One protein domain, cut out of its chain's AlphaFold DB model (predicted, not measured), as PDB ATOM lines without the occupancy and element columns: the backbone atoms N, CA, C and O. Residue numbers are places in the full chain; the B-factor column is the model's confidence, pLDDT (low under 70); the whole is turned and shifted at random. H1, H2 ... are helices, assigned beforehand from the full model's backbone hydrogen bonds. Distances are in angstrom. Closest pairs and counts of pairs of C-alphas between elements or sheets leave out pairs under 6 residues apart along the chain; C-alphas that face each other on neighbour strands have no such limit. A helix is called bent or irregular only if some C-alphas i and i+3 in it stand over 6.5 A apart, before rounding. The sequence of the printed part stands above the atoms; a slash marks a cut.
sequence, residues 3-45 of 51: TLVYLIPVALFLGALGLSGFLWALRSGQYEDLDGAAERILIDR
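What this domain is: This is residues 3 to 45 of the 51 residues of a protein of Mesorhizobium sp (UniProt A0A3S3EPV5). Two helices follow each other nearly end to end as the arms of a wide, open V, a long arm H1 and a shorter arm H2, with the linking residues 28 to 31 at the corner. Neither arm folds back on the other, and the V is thin, with nothing packed on it. The printed part has 43 residues with two named helices, H1 then H2, and no named strand; the class is all helix. The whole is extended, with a radius of gyration of the C-alphas of 18.1 A, and its outline is a rod spanning 56 by 20 by 6 A.

How they stand to each other: H1, residues 3 to 27, comes first and is the longest helix. A tight link of 4 residues joins it to H2, residues 32 to 45. H1 and H2 are apart, with no C-alpha of the one within 8 A of the other. Residues 3 to 45 stand free, of which 3 to 27 belong to H1 and 32 to 45 belong to H2. In the backbones, 20 of 21 O i to N i+4 pairs are within hydrogen-bond range in H1, and 7 of 10 in H2.

Where its parts are: H1 runs from C-alpha 3 at (7.686, -52.617, 48.569) to C-alpha 27 at (-13.931, -31.808, 28.596), 36.0 A from first to last C-alpha. H2 runs from C-alpha 32 at (-12.383, -28.782, 18.814) to C-alpha 45 at (0.208, -22.558, 1.365), 22.4 A. H2 is neither bent nor irregular, but only just: C-alphas 32 and 35 are 6.3 A apart.

The domain as a whole: The two C-alphas farthest apart, those of Val 5 and Arg 45, are 56.7 A apart. The printed part has no cut. The mean pLDDT of the printed part is 86.1, with 95 for H1 and 73 for H2. The model's confidence is under 70 at residue 31, residue 34 and residues 44 to 45.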
ATOM      1  N   THR A   3       7.664 -53.637  49.629       88.12
ATOM      2  CA  THR A   3       7.686 -52.617  48.569       88.12
ATOM      3  C   THR A   3       6.380 -52.554  47.776       88.12
ATOM      4  O   THR A   3       5.914 -51.467  47.451       88.12
ATOM      5  N   LEU A   4       5.738 -53.701  47.516       93.19
ATOM      6  CA  LEU A   4       4.458 -53.751  46.796       93.19
ATOM      7  C   LEU A   4       3.342 -52.981  47.519       93.19
ATOM      8  O   LEU A   4       2.500 -52.388  46.855       93.19
ATOM      9  N   VAL A   5       3.379 -52.917  48.855       94.94
ATOM     10  CA  VAL A   5       2.411 -52.153  49.662       94.94
ATOM     11  C   VAL A   5       2.473 -50.657  49.350       94.94
ATOM     12  O   VAL A   5       1.454 -49.985  49.435       94.94
ATOM     13  N   TYR A   6       3.633 -50.142  48.938       94.50
ATOM     14  CA  TYR A   6       3.789 -48.748  48.522       94.50
ATOM     15  C   TYR A   6       3.601 -48.568  47.014       94.50
ATOM     16  O   TYR A   6       2.969 -47.609  46.579       94.50
ATOM     17  N   LEU A   7       4.106 -49.501  46.205       96.38
ATOM     18  CA  LEU A   7       4.041 -49.396  44.746       96.38
ATOM     19  C   LEU A   7       2.616 -49.532  44.203       96.38
ATOM     20  O   LEU A   7       2.285 -48.848  43.241       96.38
ATOM     21  N   ILE A   8       1.768 -50.368  44.810       96.00
ATOM     22  CA  ILE A   8       0.383 -50.549  44.357       96.00
ATOM     23  C   ILE A   8      -0.426 -49.246  44.516       96.00
ATOM     24  O   ILE A   8      -0.968 -48.776  43.515       96.00
ATOM     25  N   PRO A   9      -0.478 -48.596  45.698       96.94
ATOM     26  CA  PRO A   9      -1.149 -47.305  45.843       96.94
ATOM     27  C   PRO A   9      -0.568 -46.217  44.944       96.94
ATOM     28  O   PRO A   9      -1.327 -45.457  44.351       96.94
ATOM     29  N   VAL A  10       0.762 -46.155  44.803       97.50
ATOM     30  CA  VAL A  10       1.420 -45.170  43.932       97.50
ATOM     31  C   VAL A  10       1.019 -45.379  42.471       97.50
ATOM     32  O   VAL A  10       0.658 -44.417  41.801       97.50
ATOM     33  N   ALA A  11       1.016 -46.618  41.980       97.69
ATOM     34  CA  ALA A  11       0.602 -46.926  40.614       97.69
ATOM     35  C   ALA A  11      -0.874 -46.581  40.367       97.69
ATOM     36  O   ALA A  11      -1.196 -45.966  39.352       97.69
ATOM     37  N   LEU A  12      -1.764 -46.916  41.308       98.19
ATOM     38  CA  LEU A  12      -3.185 -46.564  41.223       98.19
ATOM     39  C   LEU A  12      -3.395 -45.047  41.234       98.19
ATOM     40  O   LEU A  12      -4.182 -44.535  40.442       98.19
ATOM     41  N   PHE A  13      -2.668 -44.324  42.087       98.25
ATOM     42  CA  PHE A  13      -2.727 -42.869  42.160       98.25
ATOM     43  C   PHE A  13      -2.252 -42.217  40.859       98.25
ATOM     44  O   PHE A  13      -2.949 -41.367  40.310       98.25
ATOM     45  N   LEU A  14      -1.112 -42.654  40.318       98.31
ATOM     46  CA  LEU A  14      -0.599 -42.156  39.041       98.31
ATOM     47  C   LEU A  14      -1.554 -42.472  37.881       98.31
ATOM     48  O   LEU A  14      -1.800 -41.608  37.041       98.31
ATOM     49  N   GLY A  15      -2.150 -43.668  37.864       98.19
ATOM     50  CA  GLY A  15      -3.175 -44.037  36.887       98.19
ATOM     51  C   GLY A  15      -4.422 -43.157  36.985       98.19
ATOM     52  O   GLY A  15      -4.907 -42.659  35.971       98.19
ATOM     53  N   ALA A  16      -4.912 -42.904  38.201       98.38
ATOM     54  CA  ALA A  16      -6.066 -42.042  38.443       98.38
ATOM     55  C   ALA A  16      -5.792 -40.579  38.065       98.38
ATOM     56  O   ALA A  16      -6.657 -39.933  37.473       98.38
ATOM     57  N   LEU A  17      -4.591 -40.067  38.356       98.38
ATOM     58  CA  LEU A  17      -4.164 -38.734  37.929       98.38
ATOM     59  C   LEU A  17      -4.124 -38.620  36.403       98.38
ATOM     60  O   LEU A  17      -4.676 -37.669  35.855       98.38
ATOM     61  N   GLY A  18      -3.528 -39.600  35.717       97.44
ATOM     62  CA  GLY A  18      -3.482 -39.636  34.256       97.44
ATOM     63  C   GLY A  18      -4.877 -39.685  33.631       97.44
ATOM     64  O   GLY A  18      -5.181 -38.897  32.738       97.44
ATOM     65  N   LEU A  19      -5.755 -40.546  34.152       97.50
ATOM     66  CA  LEU A  19      -7.143 -40.643  33.697       97.50
ATOM     67  C   LEU A  19      -7.915 -39.339  33.938       97.50
ATOM     68  O   LEU A  19      -8.633 -38.876  33.057       97.50
ATOM     69  N   SER A  20      -7.743 -38.719  35.106       97.38
ATOM     70  CA  SER A  20      -8.397 -37.446  35.434       97.38
ATOM     71  C   SER A  20      -7.927 -36.321  34.514       97.38
ATOM     72  O   SER A  20      -8.751 -35.560  34.011       97.38
ATOM     73  N   GLY A  21      -6.621 -36.248  34.239       95.75
ATOM     74  CA  GLY A  21      -6.051 -35.303  33.278       95.75
ATOM     75  C   GLY A  21      -6.583 -35.521  31.861       95.75
ATOM     76  O   GLY A  21      -6.967 -34.563  31.196       95.75
ATOM     77  N   PHE A  22      -6.686 -36.777  31.423       93.31
ATOM     78  CA  PHE A  22      -7.254 -37.133  30.123       93.31
ATOM     79  C   PHE A  22      -8.727 -36.717  29.995       93.31
ATOM     80  O   PHE A  22      -9.107 -36.063  29.026       93.31
ATOM     81  N   LEU A  23      -9.556 -37.030  30.996       94.38
ATOM     82  CA  LEU A  23     -10.965 -36.624  31.010       94.38
ATOM     83  C   LEU A  23     -11.124 -35.097  31.062       94.38
ATOM     84  O   LEU A  23     -12.028 -34.553  30.428       94.38
ATOM     85  N   TRP A  24     -10.240 -34.397  31.777       93.25
ATOM     86  CA  TRP A  24     -10.209 -32.936  31.786       93.25
ATOM     87  C   TRP A  24      -9.838 -32.361  30.414       93.25
ATOM     88  O   TRP A  24     -10.493 -31.418  29.971       93.25
ATOM     89  N   ALA A  25      -8.862 -32.943  29.712       89.25
ATOM     90  CA  ALA A  25      -8.469 -32.516  28.368       89.25
ATOM     91  C   ALA A  25      -9.612 -32.697  27.355       89.25
ATOM     92  O   ALA A  25      -9.902 -31.779  26.589       89.25
ATOM     93  N   LEU A  26     -10.322 -33.831  27.416       87.56
ATOM     94  CA  LEU A  26     -11.520 -34.064  26.604       87.56
ATOM     95  C   LEU A  26     -12.624 -33.043  26.906       87.56
ATOM     96  O   LEU A  26     -13.219 -32.485  25.990       87.56
ATOM     97  N   ARG A  27     -12.889 -32.765  28.189       86.38
ATOM     98  CA  ARG A  27     -13.931 -31.808  28.596       86.38
ATOM     99  C   ARG A  27     -13.563 -30.352  28.303       86.38
ATOM    100  O   ARG A  27     -14.460 -29.525  28.177       86.38
ATOM    101  N   SER A  28     -12.278 -30.029  28.217       86.06
ATOM    102  CA  SER A  28     -11.798 -28.664  27.966       86.06
ATOM    103  C   SER A  28     -11.940 -28.222  26.508       86.06
ATOM    104  O   SER A  28     -11.552 -27.103  26.193       86.06
ATOM    105  N   GLY A  29     -12.456 -29.078  25.618       74.62
ATOM    106  CA  GLY A  29     -12.692 -28.717  24.217       74.62
ATOM    107  C   GLY A  29     -11.412 -28.443  23.422       74.62
ATOM    108  O   GLY A  29     -11.482 -27.941  22.309       74.62
ATOM    109  N   GLN A  30     -10.225 -28.792  23.948       72.12
ATOM    110  CA  GLN A  30      -8.945 -28.546  23.261       72.12
ATOM    111  C   GLN A  30      -8.854 -29.225  21.889       72.12
ATOM    112  O   GLN A  30      -8.094 -28.778  21.037       72.12
ATOM    113  N   TYR A  31      -9.620 -30.294  21.677       68.25
ATOM    114  CA  TYR A  31      -9.656 -31.025  20.414       68.25
ATOM    115  C   TYR A  31     -10.594 -30.397  19.370       68.25
ATOM    116  O   TYR A  31     -10.516 -30.780  18.212       68.25
ATOM    117  N   GLU A  32     -11.440 -29.430  19.742       71.06
ATOM    118  CA  GLU A  32     -12.383 -28.782  18.814       71.06
ATOM    119  C   GLU A  32     -11.682 -27.783  17.873       71.06
ATOM    120  O   GLU A  32     -12.092 -27.621  16.728       71.06
ATOM    121  N   ASP A  33     -10.589 -27.147  18.314       74.12
ATOM    122  CA  ASP A  33      -9.791 -26.222  17.484       74.12
ATOM    123  C   ASP A  33      -8.645 -26.925  16.726       74.12
ATOM    124  O   ASP A  33      -7.967 -26.309  15.903       74.12
ATOM    125  N   LEU A  34      -8.428 -28.231  16.941       68.06
ATOM    126  CA  LEU A  34      -7.466 -28.999  16.138       68.06
ATOM    127  C   LEU A  34      -7.928 -29.143  14.684       68.06
ATOM    128  O   LEU A  34      -7.098 -29.037  13.781       68.06
ATOM    129  N   ASP A  35      -9.234 -29.307  14.456       71.62
ATOM    130  CA  ASP A  35      -9.815 -29.341  13.110       71.62
ATOM    131  C   ASP A  35      -9.612 -27.993  12.388       71.62
ATOM    132  O   ASP A  35      -9.184 -27.950  11.236       71.62
ATOM    133  N   GLY A  36      -9.802 -26.869  13.092       74.81
ATOM    134  CA  GLY A  36      -9.539 -25.528  12.554       74.81
ATOM    135  C   GLY A  36      -8.051 -25.235  12.323       74.81
ATOM    136  O   GLY A  36      -7.688 -24.557  11.361       74.81
ATOM    137  N   ALA A  37      -7.157 -25.751  13.171       78.00
ATOM    138  CA  ALA A  37      -5.712 -25.646  12.969       78.00
ATOM    139  C   ALA A  37      -5.227 -26.445  11.744       78.00
ATOM    140  O   ALA A  37      -4.342 -25.973  11.027       78.00
ATOM    141  N   ALA A  38      -5.819 -27.616  11.487       76.38
ATOM    142  CA  ALA A  38      -5.537 -28.436  10.309       76.38
ATOM    143  C   ALA A  38      -6.025 -27.783   9.001       76.38
ATOM    144  O   ALA A  38      -5.345 -27.870   7.982       76.38
ATOM    145  N   GLU A  39      -7.156 -27.078   9.027       77.19
ATOM    146  CA  GLU A  39      -7.637 -26.312   7.871       77.19
ATOM    147  C   GLU A  39      -6.684 -25.147   7.539       77.19
ATOM    148  O   GLU A  39      -6.261 -24.972   6.396       77.19
ATOM    149  N   ARG A  40      -6.245 -24.394   8.560       77.94
ATOM    150  CA  ARG A  40      -5.332 -23.247   8.388       77.94
ATOM    151  C   ARG A  40      -3.986 -23.633   7.762       77.94
ATOM    152  O   ARG A  40      -3.509 -22.933   6.876       77.94
ATOM    153  N   ILE A  41      -3.388 -24.762   8.156       77.06
ATOM    154  CA  ILE A  41      -2.093 -25.205   7.593       77.06
ATOM    155  C   ILE A  41      -2.174 -25.597   6.108       77.06
ATOM    156  O   ILE A  41      -1.151 -25.579   5.416       77.06
ATOM    157  N   LEU A  42      -3.363 -25.965   5.616       75.00
ATOM    158  CA  LEU A  42      -3.595 -26.261   4.202       75.00
ATOM    159  C   LEU A  42      -3.794 -24.971   3.398       75.00
ATOM    160  O   LEU A  42      -3.154 -24.811   2.361       75.00
ATOM    161  N   ILE A  43      -4.599 -24.035   3.911       72.88
ATOM    162  CA  ILE A  43      -4.913 -22.764   3.234       72.88
ATOM    163  C   ILE A  43      -3.697 -21.818   3.177       72.88
ATOM    164  O   ILE A  43      -3.455 -21.197   2.143       72.88
ATOM    165  N   ASP A  44      -2.869 -21.767   4.228       67.62
ATOM    166  CA  ASP A  44      -1.688 -20.883   4.310       67.62
ATOM    167  C   ASP A  44      -0.648 -21.109   3.185       67.62
ATOM    168  O   ASP A  44       0.244 -20.280   2.973       67.62
ATOM    169  N   ARG A  45      -0.708 -22.245   2.475       62.44
ATOM    170  CA  ARG A  45       0.208 -22.558   1.365       62.44
ATOM    171  C   ARG A  45      -0.253 -22.005   0.021       62.44
ATOM    172  O   ARG A  45       0.609 -21.669  -0.789       62.44
TER     173      ARG A  45